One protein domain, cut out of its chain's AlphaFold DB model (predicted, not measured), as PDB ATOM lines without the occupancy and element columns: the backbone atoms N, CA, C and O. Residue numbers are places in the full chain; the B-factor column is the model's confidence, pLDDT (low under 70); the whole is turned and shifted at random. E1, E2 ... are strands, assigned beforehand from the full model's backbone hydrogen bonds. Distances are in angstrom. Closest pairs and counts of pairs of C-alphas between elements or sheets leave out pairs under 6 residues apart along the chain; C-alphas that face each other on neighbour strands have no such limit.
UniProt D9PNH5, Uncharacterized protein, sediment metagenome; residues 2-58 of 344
ATOM      1  N   ALA A   2      40.071 -21.311 -14.994       48.00
ATOM      2  CA  ALA A   2      39.120 -22.414 -14.920       48.00
ATOM      3  C   ALA A   2      38.847 -22.656 -13.430       48.00
ATOM      4  O   ALA A   2      39.746 -22.462 -12.610       48.00
ATOM      5  N   GLU A   3      37.601 -22.991 -13.113       56.56
ATOM      6  CA  GLU A   3      37.062 -23.132 -11.762       56.56
ATOM      7  C   GLU A   3      37.131 -24.600 -11.328       56.56
ATOM      8  O   GLU A   3      36.766 -25.501 -12.085       56.56
ATOM      9  N   ILE A   4      37.645 -24.834 -10.122       68.31
ATOM     10  CA  ILE A   4      37.726 -26.159  -9.505       68.31
ATOM     11  C   ILE A   4      36.442 -26.389  -8.701       68.31
ATOM     12  O   ILE A   4      36.079 -25.565  -7.867       68.31
ATOM     13  N   VAL A   5      35.774 -27.517  -8.956       54.56
ATOM     14  CA  VAL A   5      34.522 -27.931  -8.304       54.56
ATOM     15  C   VAL A   5      34.761 -29.267  -7.595       54.56
ATOM     16  O   VAL A   5      35.111 -30.254  -8.242       54.56
ATOM     17  N   ILE A   6      34.593 -29.281  -6.270       62.00
ATOM     18  CA  ILE A   6      34.829 -30.432  -5.384       62.00
ATOM     19  C   ILE A   6      33.474 -30.959  -4.892       62.00
ATOM     20  O   ILE A   6      32.623 -30.176  -4.478       62.00
ATOM     21  N   TYR A   7      33.270 -32.276  -4.923       57.75
ATOM     22  CA  TYR A   7      32.070 -32.947  -4.410       57.75
ATOM     23  C   TYR A   7      32.458 -33.804  -3.193       57.75
ATOM     24  O   TYR A   7      33.305 -34.684  -3.336       57.75
ATOM     25  N   SER A   8      31.857 -33.574  -2.017       56.75
ATOM     26  CA  SER A   8      32.058 -34.406  -0.815       56.75
ATOM     27  C   SER A   8      30.803 -34.476   0.070       56.75
ATOM     28  O   SER A   8      29.878 -33.677  -0.091       56.75
ATOM     29  N   ASN A   9      30.758 -35.461   0.976       56.53
ATOM     30  CA  ASN A   9      29.558 -35.822   1.739       56.53
ATOM     31  C   ASN A   9      29.492 -35.293   3.195       56.53
ATOM     32  O   ASN A   9      28.402 -35.361   3.754       56.53
ATOM     33  N   GLU A  10      30.556 -34.743   3.809       57.59
ATOM     34  CA  GLU A  10      30.524 -34.212   5.196       57.59
ATOM     35  C   GLU A  10      31.376 -32.927   5.352       57.59
ATOM     36  O   GLU A  10      32.545 -32.906   4.977       57.59
ATOM     37  N   TYR A  11      30.781 -31.828   5.853       58.59
ATOM     38  CA  TYR A  11      31.444 -30.528   6.088       58.59
ATOM     39  C   TYR A  11      30.804 -29.799   7.286       58.59
ATOM     40  O   TYR A  11      29.579 -29.669   7.350       58.59
ATOM     41  N   SER A  12      31.617 -29.262   8.203       55.62
ATOM     42  CA  SER A  12      31.188 -28.418   9.331       55.62
ATOM     43  C   SER A  12      32.040 -27.145   9.377       55.62
ATOM     44  O   SER A  12      33.245 -27.205   9.591       55.62
ATOM     45  N   ASN A  13      31.409 -25.986   9.157       55.91
ATOM     46  CA  ASN A  13      32.051 -24.674   9.057       55.91
ATOM     47  C   ASN A  13      31.828 -23.850  10.329       55.91
ATOM     48  O   ASN A  13      30.674 -23.602  10.674       55.91
ATOM     49  N   THR A  14      32.896 -23.310  10.925       57.41
ATOM     50  CA  THR A  14      32.818 -22.053  11.689       57.41
ATOM     51  C   THR A  14      34.097 -21.220  11.529       57.41
ATOM     52  O   THR A  14      34.838 -21.034  12.487       57.41
ATOM     53  N   THR A  15      34.385 -20.745  10.310       53.53
ATOM     54  CA  THR A  15      34.819 -19.375   9.928       53.53
ATOM     55  C   THR A  15      35.479 -19.377   8.530       53.53
ATOM     56  O   THR A  15      36.007 -20.396   8.102       53.53
ATOM     57  N   PRO A  16      35.415 -18.268   7.763       60.59
ATOM     58  CA  PRO A  16      35.536 -18.277   6.293       60.59
ATOM     59  C   PRO A  16      36.906 -18.602   5.661       60.59
ATOM     60  O   PRO A  16      37.039 -18.407   4.456       60.59
ATOM     61  N   ASN A  17      37.910 -19.054   6.419       60.34
ATOM     62  CA  ASN A  17      39.297 -19.123   5.944       60.34
ATOM     63  C   ASN A  17      39.919 -20.538   5.912       60.34
ATOM     64  O   ASN A  17      41.028 -20.656   5.397       60.34
ATOM     65  N   ASP A  18      39.216 -21.592   6.360       58.22
ATOM     66  CA  ASP A  18      39.815 -22.927   6.559       58.22
ATOM     67  C   ASP A  18      39.123 -24.055   5.753       58.22
ATOM     68  O   ASP A  18      37.892 -24.128   5.669       58.22
ATOM     69  N   LEU A  19      39.923 -24.973   5.181       72.69
ATOM     70  CA  LEU A  19      39.476 -26.261   4.621       72.69
ATOM     71  C   LEU A  19      39.864 -27.395   5.577       72.69
ATOM     72  O   LEU A  19      41.038 -27.538   5.908       72.69
ATOM     73  N   ILE A  20      38.888 -28.225   5.953       66.00
ATOM     74  CA  ILE A  20      39.077 -29.374   6.846       66.00
ATOM     75  C   ILE A  20      38.707 -30.655   6.089       66.00
ATOM     76  O   ILE A  20      37.634 -30.732   5.487       66.00
ATOM     77  N   LEU A  21      39.608 -31.636   6.109       76.88
ATOM     78  CA  LEU A  21      39.401 -33.003   5.622       76.88
ATOM     79  C   LEU A  21      39.354 -33.946   6.836       76.88
ATOM     80  O   LEU A  21      40.047 -33.668   7.808       76.88
ATOM     81  N   ASP A  22      38.559 -35.023   6.758       70.44
ATOM     82  CA  ASP A  22      38.380 -36.028   7.834       70.44
ATOM     83  C   ASP A  22      37.842 -35.437   9.158       70.44
ATOM     84  O   ASP A  22      38.450 -35.538  10.219       70.44
ATOM     85  N   SER A  23      36.699 -34.735   9.102       72.62
ATOM     86  CA  SER A  23      36.156 -34.021  10.274       72.62
ATOM     87  C   SER A  23      35.534 -34.915  11.352       72.62
ATOM     88  O   SER A  23      35.253 -34.431  12.447       72.62
ATOM     89  N   ASP A  24      35.239 -36.170  11.032       78.44
ATOM     90  CA  ASP A  24      34.661 -37.158  11.945       78.44
ATOM     91  C   ASP A  24      35.723 -37.946  12.731       78.44
ATOM     92  O   ASP A  24      35.367 -38.605  13.709       78.44
ATOM     93  N   ASP A  25      37.002 -37.822  12.355       65.94
ATOM     94  CA  ASP A  25      38.170 -38.355  13.075       65.94
ATOM     95  C   ASP A  25      38.132 -39.890  13.240       65.94
ATOM     96  O   ASP A  25      38.489 -40.448  14.282       65.94
ATOM     97  N   SER A  26      37.637 -40.610  12.222       74.94
ATOM     98  CA  SER A  26      37.399 -42.061  12.303       74.94
ATOM     99  C   SER A  26      38.601 -42.942  11.905       74.94
ATOM    100  O   SER A  26      38.599 -44.144  12.194       74.94
ATOM    101  N   GLY A  27      39.663 -42.340  11.356       64.38
ATOM    102  CA  GLY A  27      40.993 -42.930  11.137       64.38
ATOM    103  C   GLY A  27      41.248 -43.533   9.740       64.38
ATOM    104  O   GLY A  27      40.403 -44.230   9.182       64.38
ATOM    105  N   GLY A  28      42.464 -43.323   9.198       79.88
ATOM    106  CA  GLY A  28      42.958 -43.847   7.905       79.88
ATOM    107  C   GLY A  28      43.971 -42.914   7.210       79.88
ATOM    108  O   GLY A  28      44.318 -41.874   7.763       79.88
ATOM    109  N   ASP A  29      44.439 -43.272   6.004       83.56
ATOM    110  CA  ASP A  29      45.317 -42.417   5.179       83.56
ATOM    111  C   ASP A  29      44.502 -41.426   4.328       83.56
ATOM    112  O   ASP A  29      43.508 -41.802   3.696       83.56
ATOM    113  N   ILE A  30      44.964 -40.176   4.222       84.62
ATOM    114  CA  ILE A  30      44.351 -39.152   3.355       84.62
ATOM    115  C   ILE A  30      45.120 -39.083   2.037       84.62
ATOM    116  O   ILE A  30      46.305 -38.767   2.048       84.62
ATOM    117  N   ILE A  31      44.452 -39.332   0.901       84.44
ATOM    118  CA  ILE A  31      45.100 -39.464  -0.414       84.44
ATOM    119  C   ILE A  31      44.581 -38.427  -1.414       84.44
ATOM    120  O   ILE A  31      43.390 -38.383  -1.728       84.44
ATOM    121  N   ILE A  32      45.507 -37.682  -2.019       88.88
ATOM    122  CA  ILE A  32      45.260 -36.909  -3.241       88.88
ATOM    123  C   ILE A  32      45.856 -37.686  -4.411       88.88
ATOM    124  O   ILE A  32      47.073 -37.810  -4.472       88.88
ATOM    125  N   GLN A  33      45.017 -38.202  -5.324       83.19
ATOM    126  CA  GLN A  33      45.460 -39.048  -6.440       83.19
ATOM    127  C   GLN A  33      45.307 -38.377  -7.812       83.19
ATOM    128  O   GLN A  33      44.232 -37.901  -8.188       83.19
ATOM    129  N   PHE A  34      46.379 -38.425  -8.600       87.88
ATOM    130  CA  PHE A  34      46.461 -37.838  -9.931       87.88
ATOM    131  C   PHE A  34      46.227 -38.893 -11.018       87.88
ATOM    132  O   PHE A  34      47.128 -39.600 -11.468       87.88
ATOM    133  N   GLY A  35      44.973 -38.964 -11.471       70.25
ATOM    134  CA  GLY A  35      44.544 -39.863 -12.540       70.25
ATOM    135  C   GLY A  35      44.451 -41.329 -12.102       70.25
ATOM    136  O   GLY A  35      45.143 -41.805 -11.207       70.25
ATOM    137  N   ASN A  36      43.567 -42.083 -12.750       81.81
ATOM    138  CA  ASN A  36      43.293 -43.465 -12.336       81.81
ATOM    139  C   ASN A  36      44.326 -44.468 -12.847       81.81
ATOM    140  O   ASN A  36      44.576 -45.475 -12.199       81.81
ATOM    141  N   VAL A  37      44.867 -44.212 -14.040       66.38
ATOM    142  CA  VAL A  37      45.791 -45.131 -14.715       66.38
ATOM    143  C   VAL A  37      47.223 -44.967 -14.191       66.38
ATOM    144  O   VAL A  37      47.914 -45.967 -14.060       66.38
ATOM    145  N   LEU A  38      47.651 -43.731 -13.889       76.50
ATOM    146  CA  LEU A  38      48.983 -43.422 -13.340       76.50
ATOM    147  C   LEU A  38      49.016 -43.557 -11.815       76.50
ATOM    148  O   LEU A  38      49.913 -44.194 -11.282       76.50
ATOM    149  N   GLY A  39      48.008 -43.023 -11.122       81.94
ATOM    150  CA  GLY A  39      47.814 -43.289  -9.700       81.94
ATOM    151  C   GLY A  39      48.850 -42.673  -8.761       81.94
ATOM    152  O   GLY A  39      48.969 -43.165  -7.643       81.94
ATOM    153  N   GLU A  40      49.540 -41.614  -9.192       90.88
ATOM    154  CA  GLU A  40      50.447 -40.802  -8.365       90.88
ATOM    155  C   GLU A  40      49.694 -40.126  -7.216       90.88
ATOM    156  O   GLU A  40      48.527 -39.752  -7.374       90.88
ATOM    157  N   LYS A  41      50.348 -39.954  -6.066       91.62
ATOM    158  CA  LYS A  41      49.752 -39.511  -4.813       91.62
ATOM    159  C   LYS A  41      50.652 -38.598  -3.999       91.62
ATOM    160  O   LYS A  41      51.870 -38.725  -3.952       91.62
ATOM    161  N   ILE A  42      49.978 -37.755  -3.237       92.62
ATOM    162  CA  ILE A  42      50.508 -37.177  -2.008       92.62
ATOM    163  C   ILE A  42      49.577 -37.652  -0.902       92.62
ATOM    164  O   ILE A  42      48.353 -37.557  -1.066       92.62
ATOM    165  N   TYR A  43      50.125 -38.209   0.176       90.56
ATOM    166  CA  TYR A  43      49.290 -38.758   1.236       90.56
ATOM    167  C   TYR A  43      49.863 -38.630   2.642       90.56
ATOM    168  O   TYR A  43      51.073 -38.523   2.839       90.56
ATOM    169  N   TRP A  44      48.944 -38.628   3.607       89.06
ATOM    170  CA  TRP A  44      49.240 -38.821   5.022       89.06
ATOM    171  C   TRP A  44      49.278 -40.319   5.312       89.06
ATOM    172  O   TRP A  44      48.256 -40.981   5.145       89.06
ATOM    173  N   ASP A  45      50.440 -40.837   5.713       85.69
ATOM    174  CA  ASP A  45      50.579 -42.191   6.254       85.69
ATOM    175  C   ASP A  45      50.299 -42.137   7.754       85.69
ATOM    176  O   ASP A  45      51.116 -41.652   8.543       85.69
ATOM    177  N   ASN A  46      49.141 -42.645   8.160       84.56
ATOM    178  CA  ASN A  46      48.724 -42.599   9.554       84.56
ATOM    179  C   ASN A  46      49.512 -43.578  10.445       84.56
ATOM    180  O   ASN A  46      49.553 -43.413  11.663       84.56
ATOM    181  N   THR A  47      50.152 -44.593   9.852       85.50
ATOM    182  CA  THR A  47      50.941 -45.601  10.577       85.50
ATOM    183  C   THR A  47      52.292 -45.038  10.999       85.50
ATOM    184  O   THR A  47      52.700 -45.218  12.145       85.50
ATOM    185  N   ASN A  48      52.980 -44.347  10.088       80.56
ATOM    186  CA  ASN A  48      54.296 -43.757  10.353       80.56
ATOM    187  C   ASN A  48      54.230 -42.253  10.683       80.56
ATOM    188  O   ASN A  48      55.253 -41.642  10.991       80.56
ATOM    189  N   THR A  49      53.034 -41.654  10.665       81.25
ATOM    190  CA  THR A  49      52.758 -40.241  10.988       81.25
ATOM    191  C   THR A  49      53.569 -39.244  10.150       81.25
ATOM    192  O   THR A  49      54.153 -38.297  10.677       81.25
ATOM    193  N   LEU A  50      53.633 -39.467   8.832       85.50
ATOM    194  CA  LEU A  50      54.453 -38.670   7.913       85.50
ATOM    195  C   LEU A  50      53.772 -38.409   6.563       85.50
ATOM    196  O   LEU A  50      52.848 -39.115   6.154       85.50
ATOM    197  N   PHE A  51      54.241 -37.366   5.871       88.69
ATOM    198  CA  PHE A  51      53.798 -37.046   4.516       88.69
ATOM    199  C   PHE A  51      54.622 -37.791   3.474       88.69
ATOM    200  O   PHE A  51      55.850 -37.713   3.464       88.69
ATOM    201  N   MET A  52      53.910 -38.448   2.563       85.94
ATOM    202  CA  MET A  52      54.478 -39.252   1.495       85.94
ATOM    203  C   MET A  52      54.154 -38.644   0.144       85.94
ATOM    204  O   MET A  52      52.990 -38.478  -0.228       85.94
ATOM    205  N   PHE A  53      55.208 -38.364  -0.609       91.69
ATOM    206  CA  PHE A  53      55.113 -38.048  -2.021       91.69
ATOM    207  C   PHE A  53      55.429 -39.330  -2.774       91.69
ATOM    208  O   PHE A  53      56.480 -39.931  -2.555       91.69
ATOM    209  N   THR A  54      54.504 -39.787  -3.619       90.44
ATOM    210  CA  THR A  54      54.812 -40.923  -4.498       90.44
ATOM    211  C   THR A  54      55.650 -40.507  -5.701       90.44
ATOM    212  O   THR A  54      56.087 -41.396  -6.423       90.44
ATOM    213  N   ASP A  55      55.891 -39.200  -5.879       85.75
ATOM    214  CA  ASP A  55      56.719 -38.620  -6.940       85.75
ATOM    215  C   ASP A  55      57.679 -37.535  -6.400       85.75
ATOM    216  O   ASP A  55      57.511 -37.033  -5.284       85.75
ATOM    217  N   ASP A  56      58.680 -37.168  -7.205       83.00
ATOM    218  CA  ASP A  56      59.753 -36.228  -6.871       83.00
ATOM    219  C   ASP A  56      59.248 -34.828  -6.492       83.00
ATOM    220  O   ASP A  56      58.354 -34.241  -7.111       83.00
ATOM    221  N   VAL A  57      59.946 -34.214  -5.532       81.56
ATOM    222  CA  VAL A  57      59.704 -32.829  -5.118       81.56
ATOM    223  C   VAL A  57      60.823 -31.928  -5.628       81.56
ATOM    224  O   VAL A  57      61.934 -31.897  -5.098       81.56
ATOM    225  N   LYS A  58      60.509 -31.126  -6.650       82.56
ATOM    226  CA  LYS A  58      61.377 -30.036  -7.107       82.56
ATOM    227  C   LYS A  58      60.977 -28.715  -6.458       82.56
ATOM    228  O   LYS A  58      59.876 -28.219  -6.688       82.56
TER     229      LYS A  58
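Overview. This is residues 2 to 58 of the 344 residues of an uncharacterized protein of sediment metagenome (UniProt D9PNH5). What is the shape? Little regular structure: a long winding stretch, residues 2 to 29, leads into a small sheet of strands E1, E2, E3 side by side in that order, antiparallel. How much is regular? Three named strands hold 15 of 57 printed residues, with no named helix: all strand, loose, radius of gyration of the C-alphas 13.9 A, spans 35 by 35 by 23 A.

Along the chain. Where is E1? It is residues 30 to 34, 13.5 A, from C-alpha 30 at (44.351, -39.152, 3.355). What follows? E2 is residues 40 to 45, 14.7 A; E3, residues 50 to 53, ends at C-alpha 53 (55.113, -38.048, -2.021).

Arrangement. How do E1 and E2 pair? This antiparallel hairpin, 173 degrees, has N 34 and O 40 within hydrogen-bond range, 2.8 A. And E3? E2 and E3 are an antiparallel hairpin, 176 degrees, with N 43 and O 52 within range, 2.9 A; E1 E2 E3 is a meander, each strand the antiparallel neighbour of the one before.

Size, cuts and confidence. How large? The farthest C-alphas, Thr 14 and Val 37, are 37.4 A apart; the printed part has no cut, and both links between strands are tight. Where is pLDDT under 70? Residues 2 to 18, 20, 25, 27 and 37.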